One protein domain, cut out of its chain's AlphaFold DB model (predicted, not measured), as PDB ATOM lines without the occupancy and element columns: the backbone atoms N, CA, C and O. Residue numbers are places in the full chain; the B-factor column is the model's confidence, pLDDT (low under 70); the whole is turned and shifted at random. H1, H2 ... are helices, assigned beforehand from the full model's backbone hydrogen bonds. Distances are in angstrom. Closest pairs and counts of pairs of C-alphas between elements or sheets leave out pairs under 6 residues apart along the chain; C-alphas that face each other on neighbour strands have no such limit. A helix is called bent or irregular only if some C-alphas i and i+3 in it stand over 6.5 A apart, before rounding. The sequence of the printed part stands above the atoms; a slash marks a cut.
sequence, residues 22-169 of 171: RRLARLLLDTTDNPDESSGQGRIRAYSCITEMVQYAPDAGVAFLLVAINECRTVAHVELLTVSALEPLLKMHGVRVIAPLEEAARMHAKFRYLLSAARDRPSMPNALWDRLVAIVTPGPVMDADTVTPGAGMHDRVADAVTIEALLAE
ATOM      1  N   ARG A  22     527.707 473.762 588.637       91.75
ATOM      2  CA  ARG A  22     528.026 474.669 587.535       91.75
ATOM      3  C   ARG A  22     529.521 474.968 587.505       91.75
ATOM      4  O   ARG A  22     530.138 474.888 586.444       91.75
ATOM      5  N   ARG A  23     530.120 475.283 588.655       89.44
ATOM      6  CA  ARG A  23     531.571 475.475 588.761       89.44
ATOM      7  C   ARG A  23     532.329 474.202 588.406       89.44
ATOM      8  O   ARG A  23     533.295 474.280 587.651       89.44
ATOM      9  N   LEU A  24     531.878 473.049 588.901       91.06
ATOM     10  CA  LEU A  24     532.487 471.760 588.570       91.06
ATOM     11  C   LEU A  24     532.446 471.484 587.058       91.06
ATOM     12  O   LEU A  24     533.456 471.086 586.483       91.06
ATOM     13  N   ALA A  25     531.314 471.754 586.404       93.62
ATOM     14  CA  ALA A  25     531.163 471.589 584.963       93.62
ATOM     15  C   ALA A  25     532.107 472.509 584.181       93.62
ATOM     16  O   ALA A  25     532.785 472.053 583.269       93.62
ATOM     17  N   ARG A  26     532.219 473.782 584.575       91.88
ATOM     18  CA  ARG A  26     533.156 474.724 583.945       91.88
ATOM     19  C   ARG A  26     534.605 474.276 584.067       91.88
ATOM     20  O   ARG A  26     535.335 474.391 583.099       91.88
ATOM     21  N   LEU A  27     535.004 473.740 585.222       90.44
ATOM     22  CA  LEU A  27     536.357 473.211 585.426       90.44
ATOM     23  C   LEU A  27     536.632 471.952 584.596       90.44
ATOM     24  O   LEU A  27     537.751 471.765 584.132       90.44
ATOM     25  N   LEU A  28     535.631 471.083 584.414       91.62
ATOM     26  CA  LEU A  28     535.758 469.921 583.534       91.62
ATOM     27  C   LEU A  28     535.920 470.354 582.072       91.62
ATOM     28  O   LEU A  28     536.779 469.829 581.369       91.62
ATOM     29  N   LEU A  29     535.066 471.277 581.627       92.00
ATOM     30  CA  LEU A  29     534.938 471.706 580.234       92.00
ATOM     31  C   LEU A  29     535.926 472.808 579.836       92.00
ATOM     32  O   LEU A  29     535.882 473.269 578.700       92.00
ATOM     33  N   ASP A  30     536.795 473.250 580.743       87.00
ATOM     34  CA  ASP A  30     537.835 474.215 580.417       87.00
ATOM     35  C   ASP A  30     538.864 473.555 579.487       87.00
ATOM     36  O   ASP A  30     539.665 472.707 579.889       87.00
ATOM     37  N   THR A  31     538.787 473.912 578.206       69.88
ATOM     38  CA  THR A  31     539.714 473.482 577.157       69.88
ATOM     39  C   THR A  31     540.766 474.544 576.860       69.88
ATOM     40  O   THR A  31     541.413 474.468 575.816       69.88
ATOM     41  N   THR A  32     540.910 475.579 577.694       66.50
ATOM     42  CA  THR A  32     541.971 476.559 577.475       66.50
ATOM     43  C   THR A  32     543.329 475.885 577.670       66.50
ATOM     44  O   THR A  32     543.674 475.441 578.763       66.50
ATOM     45  N   ASP A  33     544.124 475.832 576.599       52.50
ATOM     46  CA  ASP A  33     545.550 475.500 576.650       52.50
ATOM     47  C   ASP A  33     546.307 476.682 577.271       52.50
ATOM     48  O   ASP A  33     547.134 477.336 576.637       52.50
ATOM     49  N   ASN A  34     545.968 477.033 578.510       52.41
ATOM     50  CA  ASN A  34     546.768 477.971 579.270       52.41
ATOM     51  C   ASN A  34     547.974 477.183 579.793       52.41
ATOM     52  O   ASN A  34     547.770 476.269 580.595       52.41
ATOM     53  N   PRO A  35     549.211 477.512 579.370       45.84
ATOM     54  CA  PRO A  35     550.425 476.779 579.743       45.84
ATOM     55  C   PRO A  35     550.787 476.913 581.228       45.84
ATOM     56  O   PRO A  35     551.797 476.373 581.674       45.84
ATOM     57  N   ASP A  36     549.977 477.641 581.993       55.25
ATOM     58  CA  ASP A  36     550.069 477.704 583.438       55.25
ATOM     59  C   ASP A  36     549.520 476.390 584.026       55.25
ATOM     60  O   ASP A  36     548.352 476.055 583.821       55.25
ATOM     61  N   GLU A  37     550.350 475.641 584.762       50.41
ATOM     62  CA  GLU A  37     550.062 474.289 585.297       50.41
ATOM     63  C   GLU A  37     548.732 474.183 586.080       50.41
ATOM     64  O   GLU A  37     548.190 473.094 586.291       50.41
ATOM     65  N   SER A  38     548.178 475.321 586.507       56.19
ATOM     66  CA  SER A  38     546.923 475.425 587.250       56.19
ATOM     67  C   SER A  38     545.675 475.003 586.456       56.19
ATOM     68  O   SER A  38     544.748 474.454 587.062       56.19
ATOM     69  N   SER A  39     545.648 475.191 585.130       57.06
ATOM     70  CA  SER A  39     544.494 474.874 584.266       57.06
ATOM     71  C   SER A  39     544.272 473.356 584.161       57.06
ATOM     72  O   SER A  39     543.205 472.834 584.500       57.06
ATOM     73  N   GLY A  40     545.331 472.614 583.821       62.16
ATOM     74  CA  GLY A  40     545.325 471.153 583.736       62.16
ATOM     75  C   GLY A  40     545.032 470.485 585.080       62.16
ATOM     76  O   GLY A  40     544.269 469.516 585.143       62.16
ATOM     77  N   GLN A  41     545.556 471.045 586.176       73.12
ATOM     78  CA  GLN A  41     545.289 470.543 587.524       73.12
ATOM     79  C   GLN A  41     543.822 470.734 587.937       73.12
ATOM     80  O   GLN A  41     543.263 469.885 588.636       73.12
ATOM     81  N   GLY A  42     543.176 471.816 587.487       78.19
ATOM     82  CA  GLY A  42     541.748 472.059 587.693       78.19
ATOM     83  C   GLY A  42     540.882 470.957 587.081       78.19
ATOM     84  O   GLY A  42     540.050 470.369 587.779       78.19
ATOM     85  N   ARG A  43     541.142 470.609 585.816       81.69
ATOM     86  CA  ARG A  43     540.403 469.562 585.096       81.69
ATOM     87  C   ARG A  43     540.612 468.172 585.694       81.69
ATOM     88  O   ARG A  43     539.643 467.440 585.876       81.69
ATOM     89  N   ILE A  44     541.849 467.817 586.058       83.50
ATOM     90  CA  ILE A  44     542.152 466.527 586.708       83.50
ATOM     91  C   ILE A  44     541.371 466.391 588.017       83.50
ATOM     92  O   ILE A  44     540.741 465.366 588.268       83.50
ATOM     93  N   ARG A  45     541.367 467.435 588.851       84.12
ATOM     94  CA  ARG A  45     540.629 467.395 590.115       84.12
ATOM     95  C   ARG A  45     539.110 467.368 589.906       84.12
ATOM     96  O   ARG A  45     538.421 466.678 590.657       84.12
ATOM     97  N   ALA A  46     538.590 468.074 588.898       88.56
ATOM     98  CA  ALA A  46     537.177 467.999 588.525       88.56
ATOM     99  C   ALA A  46     536.789 466.570 588.121       88.56
ATOM    100  O   ALA A  46     535.808 466.033 588.632       88.56
ATOM    101  N   TYR A  47     537.609 465.924 587.290       89.50
ATOM    102  CA  TYR A  47     537.417 464.534 586.884       89.50
ATOM    103  C   TYR A  47     537.408 463.571 588.083       89.50
ATOM    104  O   TYR A  47     536.516 462.728 588.186       89.50
ATOM    105  N   SER A  48     538.339 463.728 589.031       89.00
ATOM    106  CA  SER A  48     538.351 462.923 590.262       89.00
ATOM    107  C   SER A  48     537.079 463.108 591.093       89.00
ATOM    108  O   SER A  48     536.503 462.117 591.537       89.00
ATOM    109  N   CYS A  49     536.597 464.348 591.258       89.31
ATOM    110  CA  CYS A  49     535.341 464.595 591.972       89.31
ATOM    111  C   CYS A  49     534.140 463.966 591.255       89.31
ATOM    112  O   CYS A  49     533.282 463.369 591.901       89.31
ATOM    113  N   ILE A  50     534.080 464.052 589.923       92.31
ATOM    114  CA  ILE A  50     532.998 463.446 589.137       92.31
ATOM    115  C   ILE A  50     533.025 461.924 589.255       92.31
ATOM    116  O   ILE A  50     531.977 461.316 589.453       92.31
ATOM    117  N   THR A  51     534.208 461.315 589.190       91.50
ATOM    118  CA  THR A  51     534.369 459.864 589.337       91.50
ATOM    119  C   THR A  51     533.861 459.395 590.703       91.50
ATOM    120  O   THR A  51     533.056 458.469 590.780       91.50
ATOM    121  N   GLU A  52     534.269 460.075 591.780       89.12
ATOM    122  CA  GLU A  52     533.807 459.790 593.143       89.12
ATOM    123  C   GLU A  52     532.286 459.991 593.278       89.12
ATOM    124  O   GLU A  52     531.577 459.138 593.813       89.12
ATOM    125  N   MET A  53     531.757 461.087 592.727       91.38
ATOM    126  CA  MET A  53     530.326 461.389 592.738       91.38
ATOM    127  C   MET A  53     529.510 460.323 592.007       91.38
ATOM    128  O   MET A  53     528.507 459.857 592.542       91.38
ATOM    129  N   VAL A  54     529.929 459.910 590.810       92.94
ATOM    130  CA  VAL A  54     529.248 458.856 590.055       92.94
ATOM    131  C   VAL A  54     529.277 457.537 590.821       92.94
ATOM    132  O   VAL A  54     528.262 456.847 590.859       92.94
ATOM    133  N   GLN A  55     530.399 457.214 591.465       93.00
ATOM    134  CA  GLN A  55     530.573 455.961 592.192       93.00
ATOM    135  C   GLN A  55     529.714 455.864 593.462       93.00
ATOM    136  O   GLN A  55     529.198 454.787 593.769       93.00
ATOM    137  N   TYR A  56     529.583 456.952 594.226       91.12
ATOM    138  CA  TYR A  56     528.986 456.902 595.569       91.12
ATOM    139  C   TYR A  56     527.672 457.680 595.707       91.12
ATOM    140  O   TYR A  56     526.905 457.424 596.636       91.12
ATOM    141  N   ALA A  57     527.385 458.608 594.797       92.50
ATOM    142  CA  ALA A  57     526.226 459.495 594.847       92.50
ATOM    143  C   ALA A  57     525.561 459.625 593.458       92.50
ATOM    144  O   ALA A  57     525.528 460.716 592.885       92.50
ATOM    145  N   PRO A  58     524.980 458.541 592.905       94.19
ATOM    146  CA  PRO A  58     524.429 458.537 591.546       94.19
ATOM    147  C   PRO A  58     523.357 459.609 591.307       94.19
ATOM    148  O   PRO A  58     523.303 460.183 590.223       94.19
ATOM    149  N   ASP A  59     522.550 459.934 592.319       94.62
ATOM    150  CA  ASP A  59     521.528 460.983 592.212       94.62
ATOM    151  C   ASP A  59     522.172 462.378 592.057       94.62
ATOM    152  O   ASP A  59     521.685 463.214 591.294       94.62
ATOM    153  N   ALA A  60     523.322 462.614 592.707       92.88
ATOM    154  CA  ALA A  60     524.128 463.814 592.493       92.88
ATOM    155  C   ALA A  60     524.785 463.809 591.103       92.88
ATOM    156  O   ALA A  60     524.855 464.854 590.467       92.88
ATOM    157  N   GLY A  61     525.183 462.639 590.591       95.31
ATOM    158  CA  GLY A  61     525.650 462.478 589.211       95.31
ATOM    159  C   GLY A  61     524.593 462.878 588.174       95.31
ATOM    160  O   GLY A  61     524.903 463.600 587.227       95.31
ATOM    161  N   VAL A  62     523.330 462.488 588.382       97.44
ATOM    162  CA  VAL A  62     522.204 462.941 587.543       97.44
ATOM    163  C   VAL A  62     522.045 464.457 587.625       97.44
ATOM    164  O   VAL A  62     521.997 465.122 586.592       97.44
ATOM    165  N   ALA A  63     522.000 465.019 588.836       95.56
ATOM    166  CA  ALA A  63     521.866 466.462 589.026       95.56
ATOM    167  C   ALA A  63     523.022 467.243 588.376       95.56
ATOM    168  O   ALA A  63     522.795 468.272 587.738       95.56
ATOM    169  N   PHE A  64     524.248 466.724 588.468       96.19
ATOM    170  CA  PHE A  64     525.408 467.275 587.783       96.19
ATOM    171  C   PHE A  64     525.222 467.285 586.268       96.19
ATOM    172  O   PHE A  64     525.419 468.335 585.669       96.19
ATOM    173  N   LEU A  65     524.805 466.178 585.643       98.12
ATOM    174  CA  LEU A  65     524.595 466.116 584.189       98.12
ATOM    175  C   LEU A  65     523.573 467.154 583.706       98.12
ATOM    176  O   LEU A  65     523.815 467.820 582.700       98.12
ATOM    177  N   LEU A  66     522.468 467.325 584.441       97.00
ATOM    178  CA  LEU A  66     521.421 468.308 584.131       97.00
ATOM    179  C   LEU A  66     521.938 469.754 584.179       97.00
ATOM    180  O   LEU A  66     521.510 470.597 583.395       97.00
ATOM    181  N   VAL A  67     522.880 470.048 585.076       96.25
ATOM    182  CA  VAL A  67     523.513 471.371 585.159       96.25
ATOM    183  C   VAL A  67     524.636 471.516 584.128       96.25
ATOM    184  O   VAL A  67     524.729 472.543 583.459       96.25
ATOM    185  N   ALA A  68     525.485 470.502 583.980       97.25
ATOM    186  CA  ALA A  68     526.717 470.558 583.200       97.25
ATOM    187  C   ALA A  68     526.471 470.712 581.699       97.25
ATOM    188  O   ALA A  68     527.202 471.431 581.022       97.25
ATOM    189  N   ILE A  69     525.403 470.107 581.182       97.88
ATOM    190  CA  ILE A  69     525.025 470.218 579.771       97.88
ATOM    191  C   ILE A  69     524.680 471.662 579.354       97.88
ATOM    192  O   ILE A  69     524.828 472.026 578.189       97.88
ATOM    193  N   ASN A  70     524.306 472.531 580.301       96.94
ATOM    194  CA  ASN A  70     524.130 473.966 580.054       96.94
ATOM    195  C   ASN A  70     525.449 474.739 579.926       96.94
ATOM    196  O   ASN A  70     525.437 475.891 579.491       96.94
ATOM    197  N   GLU A  71     526.583 474.130 580.267       96.69
ATOM    198  CA  GLU A  71     527.923 474.698 580.086       96.69
ATOM    199  C   GLU A  71     528.614 474.143 578.819       96.69
ATOM    200  O   GLU A  71     529.643 474.665 578.385       96.69
ATOM    201  N   CYS A  72     528.033 473.135 578.156       97.06
ATOM    202  CA  CYS A  72     528.512 472.652 576.860       97.06
ATOM    203  C   CYS A  72     528.285 473.706 575.762       97.06
ATOM    204  O   CYS A  72     527.199 474.272 575.633       97.06
ATOM    205  N   ARG A  73     529.325 473.976 574.965       95.69
ATOM    206  CA  ARG A  73     529.296 474.944 573.849       95.69
ATOM    207  C   ARG A  73     529.728 474.337 572.520       95.69
ATOM    208  O   ARG A  73     529.496 474.928 571.477       95.69
ATOM    209  N   THR A  74     530.357 473.169 572.564       95.88
ATOM    210  CA  THR A  74     530.908 472.469 571.406       95.88
ATOM    211  C   THR A  74     530.588 470.981 571.502       95.88
ATOM    212  O   THR A  74     530.288 470.476 572.588       95.88
ATOM    213  N   VAL A  75     530.707 470.264 570.381       96.31
ATOM    214  CA  VAL A  75     530.619 468.792 570.344       96.31
ATOM    215  C   VAL A  75     531.618 468.167 571.320       96.31
ATOM    216  O   VAL A  75     531.230 467.334 572.132       96.31
ATOM    217  N   ALA A  76     532.858 468.665 571.338       95.44
ATOM    218  CA  ALA A  76     533.905 468.190 572.241       95.44
ATOM    219  C   ALA A  76     533.525 468.326 573.727       95.44
ATOM    220  O   ALA A  76     533.875 467.466 574.532       95.44
ATOM    221  N   HIS A  77     532.771 469.365 574.119       96.88
ATOM    222  CA  HIS A  77     532.267 469.469 575.495       96.88
ATOM    223  C   HIS A  77     531.245 468.371 575.810       96.88
ATOM    224  O   HIS A  77     531.242 467.842 576.919       96.88
ATOM    225  N   VAL A  78     530.364 468.044 574.860       98.00
ATOM    226  CA  VAL A  78     529.357 466.987 575.038       98.00
ATOM    227  C   VAL A  78     530.032 465.620 575.104       98.00
ATOM    228  O   VAL A  78     529.708 464.830 575.988       98.00
ATOM    229  N   GLU A  79     531.011 465.356 574.240       96.62
ATOM    230  CA  GLU A  79     531.824 464.135 574.284       96.62
ATOM    231  C   GLU A  79     532.570 464.015 575.617       96.62
ATOM    232  O   GLU A  79     532.488 462.983 576.281       96.62
ATOM    233  N   LEU A  80     533.227 465.089 576.068       96.19
ATOM    234  CA  LEU A  80     533.949 465.102 577.338       96.19
ATOM    235  C   LEU A  80     533.023 464.839 578.532       96.19
ATOM    236  O   LEU A  80     533.355 464.037 579.409       96.19
ATOM    237  N   LEU A  81     531.850 465.479 578.566       97.69
ATOM    238  CA  LEU A  81     530.834 465.239 579.593       97.69
ATOM    239  C   LEU A  81     530.313 463.796 579.543       97.69
ATOM    240  O   LEU A  81     530.071 463.181 580.585       97.69
ATOM    241  N   THR A  82     530.183 463.243 578.338       97.88
ATOM    242  CA  THR A  82     529.721 461.872 578.127       97.88
ATOM    243  C   THR A  82     530.690 460.865 578.727       97.88
ATOM    244  O   THR A  82     530.295 460.077 579.586       97.88
ATOM    245  N   VAL A  83     531.967 460.932 578.341       95.94
ATOM    246  CA  VAL A  83     532.986 459.976 578.800       95.94
ATOM    247  C   VAL A  83     533.318 460.142 580.282       95.94
ATOM    248  O   VAL A  83     533.597 459.157 580.961       95.94
ATOM    249  N   SER A  84     533.264 461.373 580.803       95.00
ATOM    250  CA  SER A  84     533.675 461.657 582.184       95.00
ATOM    251  C   SER A  84     532.574 461.394 583.209       95.00
ATOM    252  O   SER A  84     532.884 461.130 584.366       95.00
ATOM    253  N   ALA A  85     531.299 461.498 582.815       97.06
ATOM    254  CA  ALA A  85     530.178 461.431 583.750       97.06
ATOM    255  C   ALA A  85     529.055 460.497 583.286       97.06
ATOM    256  O   ALA A  85     528.700 459.573 584.017       97.06
ATOM    257  N   LEU A  86     528.490 460.720 582.093       98.12
ATOM    258  CA  LEU A  86     527.290 459.998 581.654       98.12
ATOM    259  C   LEU A  86     527.535 458.493 581.518       98.12
ATOM    260  O   LEU A  86     526.780 457.697 582.072       98.12
ATOM    261  N   GLU A  87     528.571 458.097 580.782       97.19
ATOM    262  CA  GLU A  87     528.867 456.689 580.535       97.19
ATOM    263  C   GLU A  87     529.178 455.918 581.823       97.19
ATOM    264  O   GLU A  87     528.530 454.892 582.052       97.19
ATOM    265  N   PRO A  88     530.096 456.383 582.697       96.69
ATOM    266  CA  PRO A  88     530.313 455.749 583.993       96.69
ATOM    267  C   PRO A  88     529.019 455.619 584.812       96.69
ATOM    268  O   PRO A  88     528.749 454.557 585.376       96.69
ATOM    269  N   LEU A  89     528.173 456.656 584.817       97.62
ATOM    270  CA  LEU A  89     526.915 456.653 585.563       97.62
ATOM    271  C   LEU A  89     525.922 455.621 585.017       97.62
ATOM    272  O   LEU A  89     525.309 454.888 585.795       97.62
ATOM    273  N   LEU A  90     525.780 455.520 583.695       97.62
ATOM    274  CA  LEU A  90     524.924 454.521 583.057       97.62
ATOM    275  C   LEU A  90     525.442 453.096 583.288       97.62
ATOM    276  O   LEU A  90     524.654 452.209 583.618       97.62
ATOM    277  N   LYS A  91     526.756 452.877 583.179       96.00
ATOM    278  CA  LYS A  91     527.389 451.563 583.379       96.00
ATOM    279  C   LYS A  91     527.222 451.065 584.815       96.00
ATOM    280  O   LYS A  91     526.889 449.903 585.029       96.00
ATOM    281  N   MET A  92     527.401 451.940 585.806       96.19
ATOM    282  CA  MET A  92     527.320 451.559 587.221       96.19
ATOM    283  C   MET A  92     525.891 451.561 587.772       96.19
ATOM    284  O   MET A  92     525.538 450.727 588.608       96.19
ATOM    285  N   HIS A  93     525.066 452.512 587.335       97.19
ATOM    286  CA  HIS A  93     523.798 452.836 587.991       97.19
ATOM    287  C   HIS A  93     522.628 453.020 587.023       97.19
ATOM    288  O   HIS A  93     521.547 453.414 587.461       97.19
ATOM    289  N   GLY A  94     522.789 452.695 585.738       95.94
ATOM    290  CA  GLY A  94     521.827 453.000 584.679       95.94
ATOM    291  C   GLY A  94     520.385 452.623 585.003       95.94
ATOM    292  O   GLY A  94     519.499 453.459 584.888       95.94
ATOM    293  N   VAL A  95     520.134 451.415 585.519       95.19
ATOM    294  CA  VAL A  95     518.774 450.976 585.893       95.19
ATOM    295  C   VAL A  95     518.129 451.884 586.952       95.19
ATOM    296  O   VAL A  95     516.931 452.145 586.881       95.19
ATOM    297  N   ARG A  96     518.912 452.396 587.912       96.06
ATOM    298  CA  ARG A  96     518.435 453.304 588.970       96.06
ATOM    299  C   ARG A  96     518.185 454.715 588.441       96.06
ATOM    300  O   ARG A  96     517.229 455.357 588.860       96.06
ATOM    301  N   VAL A  97     519.051 455.203 587.557       97.50
ATOM    302  CA  VAL A  97     519.111 456.627 587.180       97.50
ATOM    303  C   VAL A  97     518.474 456.951 585.833       97.50
ATOM    304  O   VAL A  97     518.319 458.117 585.504       97.50
ATOM    305  N   ILE A  98     518.072 455.957 585.041       97.38
ATOM    306  CA  ILE A  98     517.544 456.194 583.690       97.38
ATOM    307  C   ILE A  98     516.224 456.978 583.679       97.38
ATOM    308  O   ILE A  98     516.003 457.763 582.767       97.38
ATOM    309  N   ALA A  99     515.358 456.820 584.685       97.56
ATOM    310  CA  ALA A  99     514.059 457.498 584.722       97.56
ATOM    311  C   ALA A  99     514.164 459.041 584.727       97.56
ATOM    312  O   ALA A  99     513.534 459.670 583.877       97.56
ATOM    313  N   PRO A 100     514.962 459.686 585.603       97.62
ATOM    314  CA  PRO A 100     515.144 461.137 585.526       97.62
ATOM    315  C   PRO A 100     515.870 461.595 584.248       97.62
ATOM    316  O   PRO A 100     515.593 462.687 583.759       97.62
ATOM    317  N   LEU A 101     516.760 460.773 583.675       98.12
ATOM    318  CA  LEU A 101     517.424 461.090 582.402       98.12
ATOM    319  C   LEU A 101     516.434 461.083 581.226       98.12
ATOM    320  O   LEU A 101     516.471 461.971 580.378       98.12
ATOM    321  N   GLU A 102     515.531 460.103 581.199       98.25
ATOM    322  CA  GLU A 102     514.437 460.008 580.230       98.25
ATOM    323  C   GLU A 102     513.496 461.210 580.325       98.25
ATOM    324  O   GLU A 102     513.143 461.798 579.305       98.25
ATOM    325  N   GLU A 103     513.139 461.622 581.540       98.06
ATOM    326  CA  GLU A 103     512.283 462.785 581.759       98.06
ATOM    327  C   GLU A 103     512.924 464.079 581.231       98.06
ATOM    328  O   GLU A 103     512.289 464.837 580.493       98.06
ATOM    329  N   ALA A 104     514.209 464.302 581.516       97.81
ATOM    330  CA  ALA A 104     514.942 465.443 580.974       97.81
ATOM    331  C   ALA A 104     515.038 465.396 579.441       97.81
ATOM    332  O   ALA A 104     514.846 466.408 578.765       97.81
ATOM    333  N   ALA A 105     515.276 464.212 578.877       98.06
ATOM    334  CA  ALA A 105     515.331 463.994 577.437       98.06
ATOM    335  C   ALA A 105     513.976 464.198 576.748       98.06
ATOM    336  O   ALA A 105     513.923 464.668 575.614       98.06
ATOM    337  N   ARG A 106     512.862 463.898 577.416       97.38
ATOM    338  CA  ARG A 106     511.514 464.174 576.902       97.38
ATOM    339  C   ARG A 106     511.275 465.676 576.753       97.38
ATOM    340  O   ARG A 106     510.675 466.105 575.770       97.38
ATOM    341  N   MET A 107     511.777 466.457 577.705       96.94
ATOM    342  CA  MET A 107     511.590 467.906 577.755       96.94
ATOM    343  C   MET A 107     512.588 468.676 576.883       96.94
ATOM    344  O   MET A 107     512.213 469.686 576.291       96.94
ATOM    345  N   HIS A 108     513.826 468.191 576.743       97.62
ATOM    346  CA  HIS A 108     514.903 468.939 576.089       97.62
ATOM    347  C   HIS A 108     515.622 468.119 575.017       97.62
ATOM    348  O   HIS A 108     516.264 467.102 575.293       97.62
ATOM    349  N   ALA A 109     515.601 468.632 573.783       97.81
ATOM    350  CA  ALA A 109     516.362 468.083 572.661       97.81
ATOM    351  C   ALA A 109     517.870 468.034 572.954       97.81
ATOM    352  O   ALA A 109     518.541 467.070 572.588       97.81
ATOM    353  N   LYS A 110     518.387 469.031 573.686       97.50
ATOM    354  CA  LYS A 110     519.788 469.085 574.118       97.50
ATOM    355  C   LYS A 110     520.184 467.854 574.935       97.50
ATOM    356  O   LYS A 110     521.267 467.303 574.751       97.50
ATOM    357  N   PHE A 111     519.295 467.395 575.813       98.12
ATOM    358  CA  PHE A 111     519.575 466.238 576.652       98.12
ATOM    359  C   PHE A 111     519.474 464.921 575.867       98.12
ATOM    360  O   PHE A 111     520.268 464.015 576.106       98.12
ATOM    361  N   ARG A 112     518.585 464.832 574.862       98.38
ATOM    362  CA  ARG A 112     518.589 463.706 573.899       98.38
ATOM    363  C   ARG A 112     519.912 463.614 573.148       98.38
ATOM    364  O   ARG A 112     520.472 462.526 573.048       98.38
ATOM    365  N   TYR A 113     520.437 464.750 572.696       98.50
ATOM    366  CA  TYR A 113     521.729 464.806 572.020       98.50
ATOM    367  C   TYR A 113     522.872 464.311 572.917       98.50
ATOM    368  O   TYR A 113     523.648 463.460 572.488       98.50
ATOM    369  N   LEU A 114     522.919 464.733 574.188       98.56
ATOM    370  CA  LEU A 114     523.871 464.201 575.171       98.56
ATOM    371  C   LEU A 114     523.740 462.676 575.340       98.56
ATOM    372  O   LEU A 114     524.737 461.967 575.281       98.56
ATOM    373  N   LEU A 115     522.523 462.151 575.518       98.44
ATOM    374  CA  LEU A 115     522.316 460.705 575.676       98.44
ATOM    375  C   LEU A 115     522.700 459.907 574.425       98.44
ATOM    376  O   LEU A 115     523.166 458.776 574.541       98.44
ATOM    377  N   SER A 116     522.543 460.494 573.238       98.44
ATOM    378  CA  SER A 116     522.933 459.859 571.975       98.44
ATOM    379  C   SER A 116     524.447 459.721 571.800       98.44
ATOM    380  O   SER A 116     524.886 458.903 570.997       98.44
ATOM    381  N   ALA A 117     525.233 460.490 572.559       97.62
ATOM    382  CA  ALA A 117     526.687 460.424 572.549       97.62
ATOM    383  C   ALA A 117     527.233 459.227 573.338       97.62
ATOM    384  O   ALA A 117     528.401 458.883 573.168       97.62
ATOM    385  N   ALA A 118     526.419 458.603 574.203       96.94
ATOM    386  CA  ALA A 118     526.843 457.441 574.973       96.94
ATOM    387  C   ALA A 118     527.314 456.326 574.033       96.94
ATOM    388  O   ALA A 118     526.620 455.960 573.084       96.94
ATOM    389  N   ARG A 119     528.491 455.771 574.303       92.44
ATOM    390  CA  ARG A 119     529.033 454.622 573.582       92.44
ATOM    391  C   ARG A 119     529.029 453.392 574.487       92.44
ATOM    392  O   ARG A 119     528.594 453.426 575.639       92.44
ATOM    393  N   ASP A 120     529.539 452.295 573.935       84.44
ATOM    394  CA  ASP A 120     529.871 451.075 574.675       84.44
ATOM    395  C   ASP A 120     528.656 450.226 575.103       84.44
ATOM    396  O   ASP A 120     528.545 449.759 576.236       84.44
ATOM    397  N   ARG A 121     527.770 449.944 574.135       83.06
ATOM    398  CA  ARG A 121     526.676 448.957 574.243       83.06
ATOM    399  C   ARG A 121     527.041 447.666 575.003       83.06
ATOM    400  O   ARG A 121     526.214 447.233 575.804       83.06
ATOM    401  N   PRO A 122     528.208 447.017 574.783       86.88
ATOM    402  CA  PRO A 122     528.509 445.730 575.414       86.88
ATOM    403  C   PRO A 122     528.600 445.766 576.944       86.88
ATOM    404  O   PRO A 122     528.430 444.723 577.573       86.88
ATOM    405  N   SER A 123     528.868 446.927 577.551       88.00
ATOM    406  CA  SER A 123     528.994 447.066 579.008       88.00
ATOM    407  C   SER A 123     527.687 447.453 579.711       88.00
ATOM    408  O   SER A 123     527.663 447.569 580.937       88.00
ATOM    409  N   MET A 124     526.584 447.609 578.969       92.19
ATOM    410  CA  MET A 124     525.274 447.975 579.508       92.19
ATOM    411  C   MET A 124     524.263 446.820 579.404       92.19
ATOM    412  O   MET A 124     524.278 446.063 578.433       92.19
ATOM    413  N   PRO A 125     523.318 446.686 580.356       93.75
ATOM    414  CA  PRO A 125     522.207 445.749 580.208       93.75
ATOM    415  C   PRO A 125     521.370 446.059 578.957       93.75
ATOM    416  O   PRO A 125     521.013 447.214 578.735       93.75
ATOM    417  N   ASN A 126     520.964 445.034 578.196       94.06
ATOM    418  CA  ASN A 126     520.159 445.217 576.973       94.06
ATOM    419  C   ASN A 126     518.912 446.085 577.203       94.06
ATOM    420  O   ASN A 126     518.667 447.014 576.448       94.06
ATOM    421  N   ALA A 127     518.182 445.861 578.300       95.44
ATOM    422  CA  ALA A 127     516.990 446.648 578.621       95.44
ATOM    423  C   ALA A 127     517.287 448.139 578.881       95.44
ATOM    424  O   ALA A 127     516.441 448.989 578.617       95.44
ATOM    425  N   LEU A 128     518.473 448.471 579.404       96.44
ATOM    426  CA  LEU A 128     518.907 449.863 579.540       96.44
ATOM    427  C   LEU A 128     519.223 450.453 578.163       96.44
ATOM    428  O   LEU A 128     518.800 451.567 577.868       96.44
ATOM    429  N   TRP A 129     519.930 449.695 577.325       96.38
ATOM    430  CA  TRP A 129     520.273 450.115 575.972       96.38
ATOM    431  C   TRP A 129     519.032 450.373 575.113       96.38
ATOM    432  O   TRP A 129     518.925 451.424 574.490       96.38
ATOM    433  N   ASP A 130     518.054 449.469 575.144       96.25
ATOM    434  CA  ASP A 130     516.798 449.612 574.401       96.25
ATOM    435  C   ASP A 130     516.030 450.872 574.829       96.25
ATOM    436  O   ASP A 130     515.462 451.578 573.993       96.25
ATOM    437  N   ARG A 131     516.068 451.214 576.126       97.50
ATOM    438  CA  ARG A 131     515.516 452.482 576.625       97.50
ATOM    439  C   ARG A 131     516.286 453.686 576.098       97.50
ATOM    440  O   ARG A 131     515.647 454.634 575.658       97.50
ATOM    441  N   LEU A 132     517.619 453.658 576.097       97.38
ATOM    442  CA  LEU A 132     518.425 454.743 575.524       97.38
ATOM    443  C   LEU A 132     518.094 454.961 574.044       97.38
ATOM    444  O   LEU A 132     517.856 456.096 573.643       97.38
ATOM    445  N   VAL A 133     517.993 453.885 573.258       97.88
ATOM    446  CA  VAL A 133     517.582 453.950 571.845       97.88
ATOM    447  C   VAL A 133     516.209 454.611 571.712       97.88
ATOM    448  O   VAL A 133     516.049 455.549 570.928       97.88
ATOM    449  N   ALA A 134     515.219 454.186 572.503       98.12
ATOM    450  CA  ALA A 134     513.880 454.776 572.477       98.12
ATOM    451  C   ALA A 134     513.890 456.275 572.831       98.12
ATOM    452  O   ALA A 134     513.236 457.068 572.156       98.12
ATOM    453  N   ILE A 135     514.675 456.671 573.839       98.12
ATOM    454  CA  ILE A 135     514.810 458.063 574.287       98.12
ATOM    455  C   ILE A 135     515.391 458.959 573.188       98.12
ATOM    456  O   ILE A 135     514.919 460.081 572.997       98.12
ATOM    457  N   VAL A 136     516.413 458.487 572.468       98.12
ATOM    458  CA  VAL A 136     517.100 459.302 571.449       98.12
ATOM    459  C   VAL A 136     516.438 459.233 570.077       98.12
ATOM    460  O   VAL A 136     516.717 460.080 569.235       98.12
ATOM    461  N   THR A 137     515.534 458.272 569.852       97.75
ATOM    462  CA  THR A 137     514.842 458.070 568.568       97.75
ATOM    463  C   THR A 137     514.238 459.358 567.988       97.75
ATOM    464  O   THR A 137     514.406 459.576 566.790       97.75
ATOM    465  N   PRO A 138     513.590 460.253 568.759       97.19
ATOM    466  CA  PRO A 138     513.065 461.511 568.218       97.19
ATOM    467  C   PRO A 138     514.128 462.476 567.666       97.19
ATOM    468  O   PRO A 138     513.782 463.395 566.929       97.19
ATOM    469  N   GLY A 139     515.402 462.293 568.020       94.50
ATOM    470  CA  GLY A 139     516.501 463.180 567.655       94.50
ATOM    471  C   GLY A 139     516.502 464.523 568.404       94.50
ATOM    472  O   GLY A 139     515.599 464.820 569.203       94.50
ATOM    473  N   PRO A 140     517.525 465.361 568.168       97.56
ATOM    474  CA  PRO A 140     518.703 465.092 567.330       97.56
ATOM    475  C   PRO A 140     519.674 464.067 567.951       97.56
ATOM    476  O   PRO A 140     519.682 463.899 569.172       97.56
ATOM    477  N   VAL A 141     520.504 463.413 567.123       98.12
ATOM    478  CA  VAL A 141     521.583 462.506 567.575       98.12
ATOM    479  C   VAL A 141     522.972 463.021 567.186       98.12
ATOM    480  O   VAL A 141     523.122 463.750 566.206       98.12
ATOM    481  N   MET A 142     523.991 462.658 567.964       97.75
ATOM    482  CA  MET A 142     525.390 463.014 567.712       97.75
ATOM    483  C   MET A 142     525.997 462.205 566.569       97.75
ATOM    484  O   MET A 142     526.736 462.753 565.760       97.75
ATOM    485  N   ASP A 143     525.689 460.913 566.514       95.69
ATOM    486  CA  ASP A 143     526.312 459.963 565.601       95.69
ATOM    487  C   ASP A 143     525.365 458.772 565.367       95.69
ATOM    488  O   ASP A 143     524.587 458.401 566.253       95.69
ATOM    489  N   ALA A 144     525.439 458.184 564.175       96.25
ATOM    490  CA  ALA A 144     524.676 457.017 563.740       96.25
ATOM    491  C   ALA A 144     525.517 455.725 563.678       96.25
ATOM    492  O   ALA A 144     525.063 454.718 563.122       96.25
ATOM    493  N   ASP A 145     526.723 455.745 564.247       94.38
ATOM    494  CA  ASP A 145     527.581 454.582 564.460       94.38
ATOM    495  C   ASP A 145     526.869 453.424 565.178       94.38
ATOM    496  O   ASP A 145     526.048 453.600 566.078       94.38
ATOM    497  N   THR A 146     527.260 452.189 564.856       92.00
ATOM    498  CA  THR A 146     526.659 450.962 565.421       92.00
ATOM    499  C   THR A 146     526.858 450.793 566.931       92.00
ATOM    500  O   THR A 146     526.227 449.930 567.547       92.00
ATOM    501  N   VAL A 147     527.738 451.602 567.524       93.19
ATOM    502  CA  VAL A 147     528.078 451.582 568.948       93.19
ATOM    503  C   VAL A 147     527.366 452.666 569.759       93.19
ATOM    504  O   VAL A 147     527.596 452.730 570.966       93.19
ATOM    505  N   THR A 148     526.518 453.492 569.134       95.75
ATOM    506  CA  THR A 148     525.724 454.533 569.806       95.75
ATOM    507  C   THR A 148     524.236 454.160 569.835       95.75
ATOM    508  O   THR A 148     523.769 453.353 569.024       95.75
ATOM    509  N   PRO A 149     523.434 454.752 570.739       97.00
ATOM    510  CA  PRO A 149     521.982 454.607 570.717       97.00
ATOM    511  C   PRO A 149     521.334 455.143 569.429       97.00
ATOM    512  O   PRO A 149     520.214 454.759 569.105       97.00
ATOM    513  N   GLY A 150     522.035 456.019 568.697       96.88
ATOM    514  CA  GLY A 150     521.612 456.578 567.413       96.88
ATOM    515  C   GLY A 150     521.896 455.684 566.203       96.88
ATOM    516  O   GLY A 150     521.676 456.129 565.079       96.88
ATOM    517  N   ALA A 151     522.380 454.451 566.400       96.88
ATOM    518  CA  ALA A 151     522.768 453.538 565.326       96.88
ATOM    519  C   ALA A 151     521.750 453.488 564.168       96.88
ATOM    520  O   ALA A 151     520.581 453.141 564.357       96.88
ATOM    521  N   GLY A 152     522.208 453.818 562.956       96.62
ATOM    522  CA  GLY A 152     521.395 453.826 561.734       96.62
ATOM    523  C   GLY A 152     520.491 455.052 561.532       96.62
ATOM    524  O   GLY A 152     519.849 455.150 560.488       96.62
ATOM    525  N   MET A 153     520.452 456.011 562.466       97.50
ATOM    526  CA  MET A 153     519.653 457.245 562.372       97.50
ATOM    527  C   MET A 153     520.384 458.359 561.598       97.50
ATOM    528  O   MET A 153     520.506 459.487 562.075       97.50
ATOM    529  N   HIS A 154     520.909 458.051 560.408       96.94
ATOM    530  CA  HIS A 154     521.727 458.984 559.614       96.94
ATOM    531  C   HIS A 154     521.003 460.294 559.265       96.94
ATOM    532  O   HIS A 154     521.635 461.341 559.178       96.94
ATOM    533  N   ASP A 155     519.681 460.247 559.099       97.25
ATOM    534  CA  ASP A 155     518.815 461.397 558.822       97.25
ATOM    535  C   ASP A 155     518.604 462.317 560.036       97.25
ATOM    536  O   ASP A 155     518.051 463.406 559.894       97.25
ATOM    537  N   ARG A 156     519.037 461.891 561.230       97.31
ATOM    538  CA  ARG A 156     518.869 462.623 562.497       97.31
ATOM    539  C   ARG A 156     520.181 463.108 563.101       97.31
ATOM    540  O   ARG A 156     520.151 463.715 564.177       97.31
ATOM    541  N   VAL A 157     521.309 462.824 562.452       97.94
ATOM    542  CA  VAL A 157     522.615 463.335 562.874       97.94
ATOM    543  C   VAL A 157     522.592 464.853 562.742       97.94
ATOM    544  O   VAL A 157     522.353 465.383 561.658       97.94
ATOM    545  N   ALA A 158     522.791 465.551 563.857       96.81
ATOM    546  CA  ALA A 158     522.751 467.006 563.868       96.81
ATOM    547  C   ALA A 158     523.943 467.589 563.102       96.81
ATOM    548  O   ALA A 158     525.091 467.213 563.338       96.81
ATOM    549  N   ASP A 159     523.671 468.548 562.218       97.12
ATOM    550  CA  ASP A 159     524.719 469.351 561.599       97.12
ATOM    551  C   ASP A 159     525.248 470.427 562.564       97.12
ATOM    552  O   ASP A 159     524.712 470.654 563.651       97.12
ATOM    553  N   ALA A 160     526.324 471.108 562.165       95.69
ATOM    554  CA  ALA A 160     526.973 472.113 563.006       95.69
ATOM    555  C   ALA A 160     526.023 473.249 563.430       95.69
ATOM    556  O   ALA A 160     526.079 473.689 564.576       95.69
ATOM    557  N   VAL A 161     525.129 473.686 562.534       96.88
ATOM    558  CA  VAL A 161     524.166 474.767 562.803       96.88
ATOM    559  C   VAL A 161     523.133 474.319 563.835       96.88
ATOM    560  O   VAL A 161     522.840 475.043 564.787       96.88
ATOM    561  N   THR A 162     522.616 473.102 563.682       96.50
ATOM    562  CA  THR A 162     521.679 472.487 564.623       96.50
ATOM    563  C   THR A 162     522.331 472.314 565.988       96.50
ATOM    564  O   THR A 162     521.706 472.628 566.996       96.50
ATOM    565  N   ILE A 163     523.587 471.859 566.042       97.00
ATOM    566  CA  ILE A 163     524.334 471.685 567.296       97.00
ATOM    567  C   ILE A 163     524.538 473.027 568.002       97.00
ATOM    568  O   ILE A 163     524.302 473.118 569.205       97.00
ATOM    569  N   GLU A 164     524.958 474.066 567.282       96.50
ATOM    570  CA  GLU A 164     525.164 475.396 567.859       96.50
ATOM    571  C   GLU A 164     523.868 475.947 568.470       96.50
ATOM    572  O   GLU A 164     523.855 476.340 569.640       96.50
ATOM    573  N   ALA A 165     522.764 475.897 567.716       97.00
ATOM    574  CA  ALA A 165     521.452 476.318 568.200       97.00
ATOM    575  C   ALA A 165     521.022 475.503 569.429       97.00
ATOM    576  O   ALA A 165     520.642 476.069 570.454       97.00
ATOM    577  N   LEU A 166     521.171 474.178 569.357       96.50
ATOM    578  CA  LEU A 166     520.810 473.261 570.429       96.50
ATOM    579  C   LEU A 166     521.573 473.555 571.719       96.50
ATOM    580  O   LEU A 166     520.974 473.582 572.789       96.50
ATOM    581  N   LEU A 167     522.892 473.760 571.642       96.56
ATOM    582  CA  LEU A 167     523.743 473.993 572.810       96.56
ATOM    583  C   LEU A 167     523.534 475.382 573.431       96.56
ATOM    584  O   LEU A 167     523.791 475.543 574.630       96.56
ATOM    585  N   ALA A 168     523.013 476.345 572.669       95.81
ATOM    586  CA  ALA A 168     522.654 477.674 573.157       95.81
ATOM    587  C   ALA A 168     521.340 477.707 573.966       95.81
ATOM    588  O   ALA A 168     521.193 478.564 574.840       95.81
ATOM    589  N   GLU A 169     520.400 476.785 573.729       93.56
ATOM    590  CA  GLU A 169     519.102 476.745 574.429       93.56
ATOM    591  C   GLU A 169     519.257 476.426 575.924       93.56
ATOM    592  O   GLU A 169     519.893 475.435 576.255       93.56
TER     593      GLU A 169
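This is residues 22 to 169 of the 171 residues of an uncharacterized protein of Hyphomicrobium sulfonivorans (UniProt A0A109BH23). The longest helix, H4, is folded back on itself into two arms, and the other helices are gathered about them. To one side H2 and H3 join arm H4a in an up-and-down bundle of three, each running against the one before it, with H1 set crosswise on it; to the other side H5 and H6 pack by arm H4b, and H7 lies at the periphery beyond a long link. Residues 33 to 38, of which 38 belongs to H2, stick out from the rest. The printed part has 148 residues with seven named helices, H1 to H7 in chain order, and no named strand, and the class is all helix. It is compact, with a radius of gyration of the C-alphas of 14.8 A and spans of 43 by 36 by 26 A.

H4, residues 75 to 107, was assigned as one helix by its hydrogen bonds but is bent: C-alphas 92 and 95 are 8.7 A apart. Arm H4a, residues 75 to 92, measures 24.3 A from C-alpha 75 at (530.619, 468.792, 570.344), with a kink of 37 degrees near residue 82; arm H4b, residues 95 to 107, measures 20.1 A. Both arms are irregular, with C-alphas 84 and 87 at 7.1 A and C-alphas 96 and 99 at 7.4 A. H1 is residues 22 to 29, beginning at C-alpha (528.026, 474.669, 587.535); H2 is residues 38 to 56, 27.1 A; H3 is residues 58 to 68, 14.8 A. H5 is residues 109 to 116, H6 residues 126 to 136, 15.4 A, and H7 residues 160 to 168, ending at C-alpha (522.654, 477.674, 573.157).

H4 is the hub, touching five helices. H4a and H3 form a hairpin at a shallow tilt of 10 degrees, closest at the C-alphas of Leu 89 and Pro 58, 6.7 A. H2 touches H4a the same way at a shallow tilt of 30 degrees, closest at the C-alphas of Val 54 and Leu 89, 5.5 A. H1 is about perpendicular to H3, at 78 degrees, and touches it, with C-alphas 25 and 68 closest at 4.9 A. H4b touches H6 at a shallow tilt of 11 degrees, the same way, with C-alphas 102 and 135 closest at 6.3 A. H5 and H6 form a hairpin, closest at C-alphas 112 and 136, 5.3 A. H7 only just touches H5, with 3 pairs of C-alphas within 8 A, the closest being 110 and 166 at 5.7 A. H6 and H7 are apart. Each O i to N i+4 pair is within hydrogen-bond range in H1, H2, H3, H5, H6 and H7, against 12 of 14 in H4a and 6 of 9 in H4b.

The C-alphas farthest apart, those of Asp 36 and Ala 127, are 45.6 A apart. The printed part has no cut. The link from H6 to H7 is long, residues 137 to 159. The mean pLDDT of the printed part is 92.3, and residues 31 to 40 are under 70.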